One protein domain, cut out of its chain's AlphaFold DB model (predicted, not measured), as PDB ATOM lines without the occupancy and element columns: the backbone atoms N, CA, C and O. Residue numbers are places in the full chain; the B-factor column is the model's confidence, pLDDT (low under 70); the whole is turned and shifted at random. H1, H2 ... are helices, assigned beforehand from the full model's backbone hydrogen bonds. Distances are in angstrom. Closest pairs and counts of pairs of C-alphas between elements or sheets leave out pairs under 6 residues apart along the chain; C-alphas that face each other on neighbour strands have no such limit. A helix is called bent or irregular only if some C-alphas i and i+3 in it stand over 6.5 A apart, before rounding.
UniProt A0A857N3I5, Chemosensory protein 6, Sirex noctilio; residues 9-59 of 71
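AT A GLANCE: This is residues 9 to 59 of the 71 residues of the protein "Chemosensory protein 6" of Sirex noctilio (UniProt A0A857N3I5). Three helices, their centres set in a triangle, make this small domain: the long H2 lies along one side, H1 crosses its first half at about a right angle, and H3 turns back from the end of H2 at a steep angle to make a corner. The last turn of H3 comes back towards the second half of H1, and the turn at the corner, residues 45 to 50, sticks out. The printed part has 51 residues with three named helices in the order H1, H2, H3 and no named strand, and its class is all helix. It is compact, with a radius of gyration of the C-alphas of 10.3 A, and only just elongated, with spans of 28 by 18 by 18 A.

IN THESE COORDINATES: H1 holds residues 9 to 23, begins at C-alpha 9 at (123.292, 151.001, 87.795) and measures 20.5 A from first to last C-alpha. It is only just irregular: C-alphas 15 and 18 are 6.9 A apart, and its line is a rough one. After a short link of 6 residues comes H2, residues 30 to 46, the longest helix at 24.0 A, with C-alpha 30 at (113.500, 142.512, 95.767). A tight link of 1 residue leads to H3, residues 48 to 58, 15.4 A long, which ends with C-alpha 58 at (134.676, 142.576, 99.828).

HOW THE PARTS SIT: H1 and H2 touch and stand about perpendicular, at 90 degrees. Their closest C-alphas are those of Leu 13 and Ser 36, 6.7 A apart, and H2 touches H1 with residues 33 to 36 alone. H1 and H3 only just touch, with 3 pairs of C-alphas within 8 A; the closest are those of Pro 18 and Tyr 58, 5.8 A apart. H1 touches H3 with residues 17 to 21 alone. These two helices run the same way at a steep tilt of 65 degrees. H2 touches H3 with residues 40 to 44 alone, and the closest C-alphas are those of Leu 43 and Trp 51, 5.3 A apart. H2 and H3 run opposite ways at a steep tilt of 52 degrees. The helix packing is mostly crossed: of these 3 pairs, 0 are at a shallow tilt. In H2 and H3 every O i to N i+4 pair is within hydrogen-bond range, and in H1 9 of 11 are.

THE WHOLE: The two C-alphas farthest apart are those of Ser 29 and Arg 49, 27.9 A, and the first and last printed C-alphas, Glu 9 and Asp 59, are 21.7 A apart. The printed part has no cut and no long link. Residues 45 to 50, of which 48 to 50 belong to H3, stand free. The mean pLDDT of the printed part is 85.1 in this predicted model, and no printed residue is under 70.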
ATOM      1  N   GLU A   9     123.505 152.376  87.334       81.56
ATOM      2  CA  GLU A   9     123.292 151.001  87.795       81.56
ATOM      3  C   GLU A   9     124.573 150.413  88.391       81.56
ATOM      4  O   GLU A   9     124.541 149.781  89.445       81.56
ATOM      5  N   GLY A  10     125.726 150.667  87.760       84.06
ATOM      6  CA  GLY A  10     127.021 150.216  88.269       84.06
ATOM      7  C   GLY A  10     127.388 150.844  89.618       84.06
ATOM      8  O   GLY A  10     127.983 150.178  90.468       84.06
ATOM      9  N   ARG A  11     127.015 152.112  89.849       87.75
ATOM     10  CA  ARG A  11     127.209 152.790  91.144       87.75
ATOM     11  C   ARG A  11     126.321 152.195  92.227       87.75
ATOM     12  O   ARG A  11     126.814 151.947  93.326       87.75
ATOM     13  N   GLU A  12     125.055 151.942  91.915       84.44
ATOM     14  CA  GLU A  12     124.118 151.306  92.843       84.44
ATOM     15  C   GLU A  12     124.575 149.891  93.201       84.44
ATOM     16  O   GLU A  12     124.722 149.569  94.378       84.44
ATOM     17  N   LEU A  13     124.953 149.079  92.211       82.56
ATOM     18  CA  LEU A  13     125.498 147.747  92.466       82.56
ATOM     19  C   LEU A  13     126.747 147.812  93.356       82.56
ATOM     20  O   LEU A  13     126.843 147.088  94.342       82.56
ATOM     21  N   LYS A  14     127.684 148.726  93.072       83.62
ATOM     22  CA  LYS A  14     128.890 148.919  93.895       83.62
ATOM     23  C   LYS A  14     128.568 149.246  95.360       83.62
ATOM     24  O   LYS A  14     129.340 148.845  96.230       83.62
ATOM     25  N   ARG A  15     127.476 149.969  95.632       84.25
ATOM     26  CA  ARG A  15     127.010 150.288  96.996       84.25
ATOM     27  C   ARG A  15     126.377 149.085  97.692       84.25
ATOM     28  O   ARG A  15     126.567 148.931  98.891       84.25
ATOM     29  N   LEU A  16     125.656 148.247  96.949       82.19
ATOM     30  CA  LEU A  16     124.941 147.090  97.492       82.19
ATOM     31  C   LEU A  16     125.837 145.864  97.697       82.19
ATOM     32  O   LEU A  16     125.584 145.080  98.604       82.19
ATOM     33  N   LEU A  17     126.891 145.698  96.890       81.31
ATOM     34  CA  LEU A  17     127.766 144.519  96.919       81.31
ATOM     35  C   LEU A  17     128.330 144.161  98.310       81.31
ATOM     36  O   LEU A  17     128.269 142.983  98.654       81.31
ATOM     37  N   PRO A  18     128.833 145.103  99.134       82.56
ATOM     38  CA  PRO A  18     129.303 144.771 100.479       82.56
ATOM     39  C   PRO A  18     128.210 144.133 101.345       82.56
ATOM     40  O   PRO A  18     128.445 143.107 101.973       82.56
ATOM     41  N   ASP A  19     126.998 144.698 101.331       80.88
ATOM     42  CA  ASP A  19     125.860 144.179 102.098       80.88
ATOM     43  C   ASP A  19     125.340 142.855 101.514       80.88
ATOM     44  O   ASP A  19     125.046 141.913 102.248       80.88
ATOM     45  N   ALA A  20     125.300 142.739 100.184       80.38
ATOM     46  CA  ALA A  20     124.951 141.504  99.487       80.38
ATOM     47  C   ALA A  20     125.861 140.338  99.898       80.38
ATOM     48  O   ALA A  20     125.377 139.229 100.112       80.38
ATOM     49  N   ILE A  21     127.159 140.605 100.052       80.19
ATOM     50  CA  ILE A  21     128.167 139.610 100.419       80.19
ATOM     51  C   ILE A  21     128.144 139.311 101.921       80.19
ATOM     52  O   ILE A  21     128.177 138.148 102.319       80.19
ATOM     53  N   GLN A  22     128.058 140.336 102.771       79.19
ATOM     54  CA  GLN A  22     128.178 140.170 104.223       79.19
ATOM     55  C   GLN A  22     126.873 139.713 104.887       79.19
ATOM     56  O   GLN A  22     126.908 138.857 105.774       79.19
ATOM     57  N   SER A  23     125.732 140.260 104.454       79.69
ATOM     58  CA  SER A  23     124.428 140.109 105.115       79.69
ATOM     59  C   SER A  23     123.359 139.439 104.244       79.69
ATOM     60  O   SER A  23     122.193 139.382 104.637       79.69
ATOM     61  N   ASN A  24     123.724 138.917 103.068       74.56
ATOM     62  CA  ASN A  24     122.775 138.437 102.057       74.56
ATOM     63  C   ASN A  24     121.792 139.522 101.577       74.56
ATOM     64  O   ASN A  24     120.650 139.211 101.229       74.56
ATOM     65  N   CYS A  25     122.247 140.779 101.494       77.50
ATOM     66  CA  CYS A  25     121.475 141.898 100.935       77.50
ATOM     67  C   CYS A  25     120.227 142.218 101.778       77.50
ATOM     68  O   CYS A  25     119.149 142.465 101.235       77.50
ATOM     69  N   SER A  26     120.349 142.181 103.109       80.56
ATOM     70  CA  SER A  26     119.219 142.389 104.032       80.56
ATOM     71  C   SER A  26     118.519 143.743 103.853       80.56
ATOM     72  O   SER A  26     117.345 143.881 104.194       80.56
ATOM     73  N   LYS A  27     119.217 144.733 103.284       80.44
ATOM     74  CA  LYS A  27     118.705 146.090 103.042       80.44
ATOM     75  C   LYS A  27     118.254 146.327 101.598       80.44
ATOM     76  O   LYS A  27     117.872 147.442 101.250       80.44
ATOM     77  N   CYS A  28     118.326 145.313 100.743       83.19
ATOM     78  CA  CYS A  28     118.015 145.433  99.326       83.19
ATOM     79  C   CYS A  28     116.523 145.223  99.068       83.19
ATOM     80  O   CYS A  28     115.915 144.296  99.602       83.19
ATOM     81  N   SER A  29     115.944 146.023  98.171       87.75
ATOM     82  CA  SER A  29     114.637 145.689  97.596       87.75
ATOM     83  C   SER A  29     114.714 144.391  96.785       87.75
ATOM     84  O   SER A  29     115.780 144.000  96.303       87.75
ATOM     85  N   GLU A  30     113.572 143.746  96.557       86.69
ATOM     86  CA  GLU A  30     113.500 142.512  95.767       86.69
ATOM     87  C   GLU A  30     114.075 142.689  94.348       86.69
ATOM     88  O   GLU A  30     114.868 141.867  93.882       86.69
ATOM     89  N   LYS A  31     113.776 143.823  93.695       86.12
ATOM     90  CA  LYS A  31     114.348 144.173  92.383       86.12
ATOM     91  C   LYS A  31     115.871 144.285  92.428       86.12
ATOM     92  O   LYS A  31     116.549 143.736  91.562       86.12
ATOM     93  N   GLN A  32     116.414 144.976  93.429       83.69
ATOM     94  CA  GLN A  32     117.863 145.120  93.601       83.69
ATOM     95  C   GLN A  32     118.530 143.776  93.892       83.69
ATOM     96  O   GLN A  32     119.608 143.503  93.363       83.69
ATOM     97  N   ARG A  33     117.882 142.916  94.685       83.56
ATOM     98  CA  ARG A  33     118.371 141.573  94.997       83.56
ATOM     99  C   ARG A  33     118.440 140.706  93.741       83.56
ATOM    100  O   ARG A  33     119.504 140.177  93.438       83.56
ATOM    101  N   SER A  34     117.355 140.644  92.967       85.06
ATOM    102  CA  SER A  34     117.294 139.891  91.707       85.06
ATOM    103  C   SER A  34     118.331 140.380  90.686       85.06
ATOM    104  O   SER A  34     119.096 139.586  90.130       85.06
ATOM    105  N   ALA A  35     118.447 141.701  90.505       83.00
ATOM    106  CA  ALA A  35     119.452 142.287  89.622       83.00
ATOM    107  C   ALA A  35     120.887 141.963  90.077       83.00
ATOM    108  O   ALA A  35     121.724 141.574  89.259       83.00
ATOM    109  N   SER A  36     121.165 142.064  91.381       82.19
ATOM    110  CA  SER A  36     122.483 141.755  91.947       82.19
ATOM    111  C   SER A  36     122.839 140.278  91.767       82.19
ATOM    112  O   SER A  36     123.945 139.977  91.326       82.19
ATOM    113  N   VAL A  37     121.901 139.356  92.027       84.81
ATOM    114  CA  VAL A  37     122.091 137.909  91.808       84.81
ATOM    115  C   VAL A  37     122.402 137.611  90.343       84.81
ATOM    116  O   VAL A  37     123.349 136.876  90.060       84.81
ATOM    117  N   LYS A  38     121.676 138.227  89.401       86.62
ATOM    118  CA  LYS A  38     121.928 138.064  87.962       86.62
ATOM    119  C   LYS A  38     123.349 138.486  87.575       86.62
ATOM    120  O   LYS A  38     124.031 137.747  86.865       86.62
ATOM    121  N   VAL A  39     123.813 139.642  88.056       86.00
ATOM    122  CA  VAL A  39     125.174 140.126  87.771       86.00
ATOM    123  C   VAL A  39     126.224 139.237  88.432       86.00
ATOM    124  O   VAL A  39     127.188 138.851  87.777       86.00
ATOM    125  N   MET A  40     126.031 138.854  89.695       84.75
ATOM    126  CA  MET A  40     126.961 137.976  90.410       84.75
ATOM    127  C   MET A  40     127.079 136.594  89.746       84.75
ATOM    128  O   MET A  40     128.197 136.107  89.579       84.75
ATOM    129  N   ARG A  41     125.971 135.994  89.276       88.06
ATOM    130  CA  ARG A  41     126.008 134.760  88.464       88.06
ATOM    131  C   ARG A  41     126.832 134.942  87.197       88.06
ATOM    132  O   ARG A  41     127.698 134.116  86.923       88.06
ATOM    133  N   HIS A  42     126.577 136.014  86.446       89.88
ATOM    134  CA  HIS A  42     127.310 136.289  85.212       89.88
ATOM    135  C   HIS A  42     128.809 136.476  85.474       89.88
ATOM    136  O   HIS A  42     129.632 135.917  84.755       89.88
ATOM    137  N   LEU A  43     129.179 137.201  86.536       88.62
ATOM    138  CA  LEU A  43     130.579 137.371  86.913       88.62
ATOM    139  C   LEU A  43     131.236 136.029  87.253       88.62
ATOM    140  O   LEU A  43     132.307 135.734  86.730       88.62
ATOM    141  N   ARG A  44     130.572 135.188  88.057       87.25
ATOM    142  CA  ARG A  44     131.089 133.868  88.444       87.25
ATOM    143  C   ARG A  44     131.266 132.924  87.251       87.25
ATOM    144  O   ARG A  44     132.231 132.175  87.220       87.25
ATOM    145  N   GLN A  45     130.337 132.937  86.295       90.38
ATOM    146  CA  GLN A  45     130.329 131.994  85.167       90.38
ATOM    147  C   GLN A  45     131.163 132.460  83.973       90.38
ATOM    148  O   GLN A  45     131.741 131.637  83.273       90.38
ATOM    149  N   SER A  46     131.196 133.766  83.701       93.06
ATOM    150  CA  SER A  46     131.751 134.307  82.454       93.06
ATOM    151  C   SER A  46     132.953 135.223  82.666       93.06
ATOM    152  O   SER A  46     133.633 135.562  81.702       93.06
ATOM    153  N   ARG A  47     133.210 135.677  83.900       91.75
ATOM    154  CA  ARG A  47     134.226 136.696  84.217       91.75
ATOM    155  C   ARG A  47     134.979 136.351  85.501       91.75
ATOM    156  O   ARG A  47     135.113 137.192  86.387       91.75
ATOM    157  N   GLU A  48     135.497 135.128  85.588       90.06
ATOM    158  CA  GLU A  48     136.126 134.580  86.799       90.06
ATOM    159  C   GLU A  48     137.204 135.498  87.402       90.06
ATOM    160  O   GLU A  48     137.237 135.715  88.611       90.06
ATOM    161  N   ARG A  49     138.037 136.133  86.566       91.62
ATOM    162  CA  ARG A  49     139.029 137.112  87.040       91.62
ATOM    163  C   ARG A  49     138.376 138.277  87.788       91.62
ATOM    164  O   ARG A  49     138.837 138.661  88.858       91.62
ATOM    165  N   ASP A  50     137.320 138.857  87.226       89.56
ATOM    166  CA  ASP A  50     136.635 140.003  87.830       89.56
ATOM    167  C   ASP A  50     135.830 139.574  89.066       89.56
ATOM    168  O   ASP A  50     135.760 140.327  90.040       89.56
ATOM    169  N   TRP A  51     135.290 138.352  89.057       88.75
ATOM    170  CA  TRP A  51     134.664 137.714  90.213       88.75
ATOM    171  C   TRP A  51     135.638 137.569  91.386       88.75
ATOM    172  O   TRP A  51     135.342 138.038  92.484       88.75
ATOM    173  N   ASN A  52     136.825 137.010  91.144       89.12
ATOM    174  CA  ASN A  52     137.847 136.831  92.174       89.12
ATOM    175  C   ASN A  52     138.302 138.174  92.742       89.12
ATOM    176  O   ASN A  52     138.263 138.359  93.955       89.12
ATOM    177  N   ARG A  53     138.597 139.163  91.888       89.44
ATOM    178  CA  ARG A  53     138.970 140.500  92.375       89.44
ATOM    179  C   ARG A  53     137.852 141.126  93.231       89.44
ATOM    180  O   ARG A  53     138.130 141.831  94.200       89.44
ATOM    181  N   LEU A  54     136.582 140.940  92.852       87.94
ATOM    182  CA  LEU A  54     135.433 141.448  93.611       87.94
ATOM    183  C   LEU A  54     135.357 140.799  94.997       87.94
ATOM    184  O   LEU A  54     135.161 141.514  95.980       87.94
ATOM    185  N   LEU A  55     135.562 139.484  95.078       86.44
ATOM    186  CA  LEU A  55     135.631 138.765  96.346       86.44
ATOM    187  C   LEU A  55     136.831 139.204  97.182       86.44
ATOM    188  O   LEU A  55     136.646 139.528  98.342       86.44
ATOM    189  N   ASP A  56     138.025 139.335  96.611       88.75
ATOM    190  CA  ASP A  56     139.209 139.781  97.362       88.75
ATOM    191  C   ASP A  56     139.014 141.177  97.980       88.75
ATOM    192  O   ASP A  56     139.551 141.485  99.041       88.75
ATOM    193  N   LYS A  57     138.202 142.030  97.343       86.69
ATOM    194  CA  LYS A  57     137.887 143.369  97.853       86.69
ATOM    195  C   LYS A  57     136.862 143.369  98.991       86.69
ATOM    196  O   LYS A  57     136.951 144.230  99.864       86.69
ATOM    197  N   TYR A  58     135.854 142.498  98.945       85.62
ATOM    198  CA  TYR A  58     134.676 142.576  99.828       85.62
ATOM    199  C   TYR A  58     134.498 141.369 100.769       85.62
ATOM    200  O   TYR A  58     133.772 141.477 101.754       85.62
ATOM    201  N   ASP A  59     135.176 140.260 100.487       85.38
ATOM    202  CA  ASP A  59     135.296 139.029 101.278       85.38
ATOM    203  C   ASP A  59     136.768 138.540 101.286       85.38
ATOM    204  O   ASP A  59     137.079 137.456 100.776       85.38
TER     205      ASP A  59